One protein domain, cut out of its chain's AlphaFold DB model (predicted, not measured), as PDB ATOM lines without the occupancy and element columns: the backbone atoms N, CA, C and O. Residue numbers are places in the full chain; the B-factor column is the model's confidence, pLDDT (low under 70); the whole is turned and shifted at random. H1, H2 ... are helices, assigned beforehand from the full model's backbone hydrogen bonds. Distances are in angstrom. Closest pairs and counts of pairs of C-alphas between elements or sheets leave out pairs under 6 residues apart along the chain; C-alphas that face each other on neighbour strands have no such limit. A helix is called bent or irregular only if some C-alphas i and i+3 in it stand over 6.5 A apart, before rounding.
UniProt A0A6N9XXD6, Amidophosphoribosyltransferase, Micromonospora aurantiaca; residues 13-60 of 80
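Overview. This is residues 13 to 60 of the 80 residues of the protein "Amidophosphoribosyltransferase" of Micromonospora aurantiaca (UniProt A0A6N9XXD6). Four short helices are strung along a loose, open C: H1 and H2 lie near each other at one end of the longest axis, and the stretch of residues 29 to 38 crosses from there to H3 toward the other end. After H3, residues 47 to 55 fold back toward the end with H1 and H2, and the last helix, H4, lies between H1 and H3 along the longest axis, touching no helix. The printed part has 48 residues with four named helices, in the order H1, H2, H3, H4, and no named strand; the class is all helix, though just 23 residues, under half, are in named elements. The whole is loose, with a radius of gyration of the C-alphas of 13.2 A, and only just flat, with spans of 36 by 24 by 11 A.

Along the chain. H1 is residues 16 to 19, 6.5 A long, with C-alpha 16 at (63.470, 65.168, 132.313). H2 is residues 22 to 28, 9.8 A long. H3, the longest helix, is residues 39 to 46, 10.7 A long, with C-alpha 39 at (46.584, 69.938, 130.852). H4 is residues 56 to 59, 5.2 A long, with C-alpha 59 at (51.747, 72.739, 136.896). H1 is irregular, but only just: C-alphas 16 and 19 are 6.54 A apart.

Arrangement. H1 and H2 are close but not clearly touching; their closest C-alphas, those of Ile 16 and Ile 25, are 6.9 A apart. H2 and H3 are apart. H3 and H4 are close but not clearly touching; their closest C-alphas, those of Leu 39 and Phe 58, are 7.5 A apart. H4 is apart from H1 and from H2, and H1 is apart from H3. In H2 and H3 every O i to N i+4 pair is within hydrogen-bond range; H1 and H4 are too short for such a pair.

Size, cuts and confidence. The two C-alphas farthest apart, those of Gly 30 and Asn 52, are 36.8 A apart. Residues 44 to 49, of which 44 to 46 belong to H3, stand free. The link from H1 to H2 is tight, those from H2 to H3 and from H3 to H4 are short, and no link is long. The printed part has no cut, its mean pLDDT is 95.8, and no printed residue is under 70.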
ATOM      1  N   ALA A  13      65.109  67.757 139.906       88.94
ATOM      2  CA  ALA A  13      66.333  67.752 139.108       88.94
ATOM      3  C   ALA A  13      66.497  66.478 138.262       88.94
ATOM      4  O   ALA A  13      67.160  66.516 137.233       88.94
ATOM      5  N   GLU A  14      65.887  65.369 138.679       91.62
ATOM      6  CA  GLU A  14      65.935  64.082 137.975       91.62
ATOM      7  C   GLU A  14      64.787  63.918 136.963       91.62
ATOM      8  O   GLU A  14      64.833  63.037 136.106       91.62
ATOM      9  N   LEU A  15      63.747  64.757 137.032       92.88
ATOM     10  CA  LEU A  15      62.659  64.754 136.056       92.88
ATOM     11  C   LEU A  15      63.118  65.416 134.751       92.88
ATOM     12  O   LEU A  15      63.424  66.607 134.731       92.88
ATOM     13  N   ILE A  16      63.055  64.679 133.640       95.81
ATOM     14  CA  ILE A  16      63.470  65.168 132.313       95.81
ATOM     15  C   ILE A  16      62.723  66.448 131.895       95.81
ATOM     16  O   ILE A  16      63.332  67.426 131.477       95.81
ATOM     17  N   ALA A  17      61.411  66.493 132.141       94.81
ATOM     18  CA  ALA A  17      60.560  67.659 131.895       94.81
ATOM     19  C   ALA A  17      60.575  68.690 133.042       94.81
ATOM     20  O   ALA A  17      59.753  69.602 133.078       94.81
ATOM     21  N   GLY A  18      61.460  68.527 134.031       91.00
ATOM     22  CA  GLY A  18      61.629  69.479 135.127       91.00
ATOM     23  C   GLY A  18      62.410  70.726 134.717       91.00
ATOM     24  O   GLY A  18      62.128  71.809 135.241       91.00
ATOM     25  N   ASN A  19      63.355  70.552 133.783       90.00
ATOM     26  CA  ASN A  19      64.334  71.565 133.380       90.00
ATOM     27  C   ASN A  19      64.511  71.704 131.855       90.00
ATOM     28  O   ASN A  19      65.180  72.643 131.437       90.00
ATOM     29  N   LEU A  20      63.957  70.795 131.044       95.56
ATOM     30  CA  LEU A  20      64.093  70.812 129.584       95.56
ATOM     31  C   LEU A  20      62.787  71.231 128.894       95.56
ATOM     32  O   LEU A  20      61.690  70.927 129.371       95.56
ATOM     33  N   SER A  21      62.924  71.901 127.754       96.75
ATOM     34  CA  SER A  21      61.851  72.160 126.787       96.75
ATOM     35  C   SER A  21      61.420  70.882 126.056       96.75
ATOM     36  O   SER A  21      62.117  69.870 126.072       96.75
ATOM     37  N   VAL A  22      60.264  70.914 125.385       97.50
ATOM     38  CA  VAL A  22      59.743  69.748 124.645       97.50
ATOM     39  C   VAL A  22      60.704  69.331 123.528       97.50
ATOM     40  O   VAL A  22      60.933  68.139 123.329       97.50
ATOM     41  N   GLU A  23      61.307  70.293 122.838       98.06
ATOM     42  CA  GLU A  23      62.293  70.075 121.783       98.06
ATOM     43  C   GLU A  23      63.562  69.404 122.325       98.06
ATOM     44  O   GLU A  23      64.000  68.400 121.766       98.06
ATOM     45  N   GLU A  24      64.101  69.888 123.449       98.31
ATOM     46  CA  GLU A  24      65.269  69.279 124.101       98.31
ATOM     47  C   GLU A  24      64.975  67.855 124.582       98.31
ATOM     48  O   GLU A  24      65.810  66.963 124.435       98.31
ATOM     49  N   ILE A  25      63.773  67.614 125.118       98.38
ATOM     50  CA  ILE A  25      63.353  66.268 125.516       98.38
ATOM     51  C   ILE A  25      63.286  65.365 124.287       98.38
ATOM     52  O   ILE A  25      63.850  64.272 124.321       98.38
ATOM     53  N   ARG A  26      62.645  65.815 123.199       98.56
ATOM     54  CA  ARG A  26      62.540  65.064 121.941       98.56
ATOM     55  C   ARG A  26      63.917  64.635 121.434       98.56
ATOM     56  O   ARG A  26      64.099  63.462 121.108       98.56
ATOM     57  N   ASP A  27      64.870  65.565 121.408       98.31
ATOM     58  CA  ASP A  27      66.245  65.287 120.991       98.31
ATOM     59  C   ASP A  27      66.947  64.317 121.947       98.31
ATOM     60  O   ASP A  27      67.595  63.373 121.495       98.31
ATOM     61  N   SER A  28      66.766  64.482 123.261       97.56
ATOM     62  CA  SER A  28      67.401  63.620 124.268       97.56
ATOM     63  C   SER A  28      66.980  62.148 124.182       97.56
ATOM     64  O   SER A  28      67.777  61.267 124.500       97.56
ATOM     65  N   ILE A  29      65.750  61.874 123.733       97.75
ATOM     66  CA  ILE A  29      65.229  60.512 123.556       97.75
ATOM     67  C   ILE A  29      65.374  59.993 122.117       97.75
ATOM     68  O   ILE A  29      64.997  58.854 121.849       97.75
ATOM     69  N   GLY A  30      65.900  60.805 121.192       98.00
ATOM     70  CA  GLY A  30      66.096  60.428 119.788       98.00
ATOM     71  C   GLY A  30      64.799  60.241 118.996       98.00
ATOM     72  O   GLY A  30      64.758  59.407 118.093       98.00
ATOM     73  N   ALA A  31      63.735  60.969 119.340       98.38
ATOM     74  CA  ALA A  31      62.442  60.853 118.665       98.38
ATOM     75  C   ALA A  31      62.320  61.811 117.466       98.38
ATOM     76  O   ALA A  31      62.763  62.962 117.526       98.38
ATOM     77  N   ASP A  32      61.629  61.386 116.405       98.38
ATOM     78  CA  ASP A  32      61.301  62.256 115.263       98.38
ATOM     79  C   ASP A  32      60.308  63.361 115.656       98.38
ATOM     80  O   ASP A  32      60.422  64.511 115.235       98.38
ATOM     81  N   THR A  33      59.342  63.022 116.513       98.25
ATOM     82  CA  THR A  33      58.312  63.937 117.022       98.25
ATOM     83  C   THR A  33      57.993  63.622 118.477       98.25
ATOM     84  O   THR A  33      57.991  62.455 118.866       98.25
ATOM     85  N   LEU A  34      57.652  64.641 119.265       98.25
ATOM     86  CA  LEU A  34      57.167  64.491 120.635       98.25
ATOM     87  C   LEU A  34      55.978  65.426 120.853       98.25
ATOM     88  O   LEU A  34      56.041  66.602 120.503       98.25
ATOM     89  N   GLY A  35      54.910  64.902 121.445       96.69
ATOM     90  CA  GLY A  35      53.746  65.674 121.857       96.69
ATOM     91  C   GLY A  35      53.296  65.251 123.248       96.69
ATOM     92  O   GLY A  35      53.316  64.065 123.576       96.69
ATOM     93  N   TYR A  36      52.886  66.225 124.056       96.56
ATOM     94  CA  TYR A  36      52.249  65.994 125.350       96.56
ATOM     95  C   TYR A  36      50.747  66.241 125.240       96.56
ATOM     96  O   TYR A  36      50.308  67.115 124.494       96.56
ATOM     97  N   VAL A  37      49.960  65.499 126.019       96.25
ATOM     98  CA  VAL A  37      48.539  65.811 126.217       96.25
ATOM     99  C   VAL A  37      48.438  67.144 126.952       96.25
ATOM    100  O   VAL A  37      49.161  67.369 127.928       96.25
ATOM    101  N   SER A  38      47.551  68.030 126.498       96.56
ATOM    102  CA  SER A  38      47.370  69.316 127.164       96.56
ATOM    103  C   SER A  38      46.759  69.130 128.557       96.56
ATOM    104  O   SER A  38      45.954  68.226 128.802       96.56
ATOM    105  N   LEU A  39      47.127  70.004 129.495       96.31
ATOM    106  CA  LEU A  39      46.584  69.938 130.852       96.31
ATOM    107  C   LEU A  39      45.059  70.137 130.862       96.31
ATOM    108  O   LEU A  39      44.362  69.480 131.632       96.31
ATOM    109  N   ASP A  40      44.538  71.003 129.994       96.56
ATOM    110  CA  ASP A  40      43.102  71.271 129.909       96.56
ATOM    111  C   ASP A  40      42.320  70.069 129.357       96.56
ATOM    112  O   ASP A  40      41.262  69.733 129.895       96.56
ATOM    113  N   GLU A  41      42.850  69.355 128.359       97.44
ATOM    114  CA  GLU A  41      42.240  68.106 127.878       97.44
ATOM    115  C   GLU A  41      42.295  67.005 128.938       97.44
ATOM    116  O   GLU A  41      41.307  66.295 129.115       97.44
ATOM    117  N   LEU A  42      43.395  66.892 129.694       96.88
ATOM    118  CA  LEU A  42      43.495  65.952 130.814       96.88
ATOM    119  C   LEU A  42      42.435  66.246 131.886       96.88
ATOM    120  O   LEU A  42      41.763  65.328 132.362       96.88
ATOM    121  N   ILE A  43      42.248  67.523 132.244       97.00
ATOM    122  CA  ILE A  43      41.205  67.945 133.190       97.00
ATOM    123  C   ILE A  43      39.824  67.590 132.630       97.00
ATOM    124  O   ILE A  43      39.035  66.947 133.324       97.00
ATOM    125  N   SER A  44      39.545  67.947 131.375       96.94
ATOM    126  CA  SER A  44      38.267  67.656 130.716       96.94
ATOM    127  C   SER A  44      37.975  66.152 130.667       96.94
ATOM    128  O   SER A  44      36.865  65.722 130.979       96.94
ATOM    129  N   ALA A  45      38.969  65.328 130.333       97.69
ATOM    130  CA  ALA A  45      38.831  63.876 130.261       97.69
ATOM    131  C   ALA A  45      38.545  63.239 131.630       97.69
ATOM    132  O   ALA A  45      37.818  62.252 131.702       97.69
ATOM    133  N   SER A  46      39.066  63.820 132.717       96.56
ATOM    134  CA  SER A  46      38.862  63.300 134.074       96.56
ATOM    135  C   SER A  46      37.418  63.414 134.577       96.56
ATOM    136  O   SER A  46      37.058  62.724 135.525       96.56
ATOM    137  N   GLN A  47      36.603  64.294 133.977       96.62
ATOM    138  CA  GLN A  47      35.271  64.682 134.471       96.62
ATOM    139  C   GLN A  47      35.274  65.259 135.904       96.62
ATOM    140  O   GLN A  47      34.217  65.433 136.512       96.62
ATOM    141  N   ILE A  48      36.448  65.594 136.450       96.75
ATOM    142  CA  ILE A  48      36.611  66.222 137.761       96.75
ATOM    143  C   ILE A  48      36.871  67.720 137.545       96.75
ATOM    144  O   ILE A  48      37.756  68.084 136.767       96.75
ATOM    145  N   PRO A  49      36.149  68.623 138.236       94.62
ATOM    146  CA  PRO A  49      36.418  70.055 138.150       94.62
ATOM    147  C   PRO A  49      37.874  70.388 138.501       94.62
ATOM    148  O   PRO A  49      38.413  69.861 139.471       94.62
ATOM    149  N   LYS A  50      38.491  71.336 137.780       93.88
ATOM    150  CA  LYS A  50      39.896  71.761 137.975       93.88
ATOM    151  C   LYS A  50      40.269  72.064 139.432       93.88
ATOM    152  O   LYS A  50      41.386  71.775 139.852       93.88
ATOM    153  N   ASN A  51      39.342  72.645 140.195       92.88
ATOM    154  CA  ASN A  51      39.554  73.019 141.599       92.88
ATOM    155  C   ASN A  51      39.464  71.829 142.570       92.88
ATOM    156  O   ASN A  51      39.872  71.953 143.718       92.88
ATOM    157  N   ASN A  52      38.974  70.681 142.100       94.94
ATOM    158  CA  ASN A  52      38.823  69.448 142.868       94.94
ATOM    159  C   ASN A  52      39.788  68.351 142.381       94.94
ATOM    160  O   ASN A  52      39.750  67.233 142.889       94.94
ATOM    161  N   LEU A  53      40.647  68.659 141.405       94.94
ATOM    162  CA  LEU A  53      41.650  67.753 140.861       94.94
ATOM    163  C   LEU A  53      43.051  68.238 141.245       94.94
ATOM    164  O   LEU A  53      43.478  69.329 140.856       94.94
ATOM    165  N   CYS A  54      43.798  67.409 141.977       94.88
ATOM    166  CA  CYS A  54      45.221  67.658 142.168       94.88
ATOM    167  C   CYS A  54      45.942  67.520 140.821       94.88
ATOM    168  O   CYS A  54      45.896  66.471 140.185       94.88
ATOM    169  N   ARG A  55      46.627  68.586 140.410       95.94
ATOM    170  CA  ARG A  55      47.381  68.666 139.148       95.94
ATOM    171  C   ARG A  55      48.808  69.179 139.342       95.94
ATOM    172  O   ARG A  55      49.499  69.484 138.374       95.94
ATOM    173  N   ALA A  56      49.260  69.214 140.594       94.44
ATOM    174  CA  ALA A  56      50.538  69.792 140.973       94.44
ATOM    175  C   ALA A  56      51.728  69.112 140.280       94.44
ATOM    176  O   ALA A  56      52.706  69.775 139.956       94.44
ATOM    177  N   CYS A  57      51.639  67.814 139.968       93.56
ATOM    178  CA  CYS A  57      52.697  67.121 139.230       93.56
ATOM    179  C   CYS A  57      52.949  67.733 137.839       93.56
ATOM    180  O   CYS A  57      54.087  67.697 137.362       93.56
ATOM    181  N   PHE A  58      51.924  68.349 137.238       94.44
ATOM    182  CA  PHE A  58      51.977  69.011 135.936       94.44
ATOM    183  C   PHE A  58      52.351  70.492 136.060       94.44
ATOM    184  O   PHE A  58      53.335  70.919 135.464       94.44
ATOM    185  N   ASP A  59      51.616  71.270 136.861       94.19
ATOM    186  CA  ASP A  59      51.747  72.739 136.896       94.19
ATOM    187  C   ASP A  59      52.427  73.299 138.157       94.19
ATOM    188  O   ASP A  59      52.767  74.479 138.208       94.19
ATOM    189  N   GLY A  60      52.666  72.463 139.167       91.94
ATOM    190  CA  GLY A  60      53.266  72.860 140.441       91.94
ATOM    191  C   GLY A  60      52.310  73.535 141.418       91.94
ATOM    192  O   GLY A  60      52.756  73.987 142.469       91.94
TER     193      GLY A  60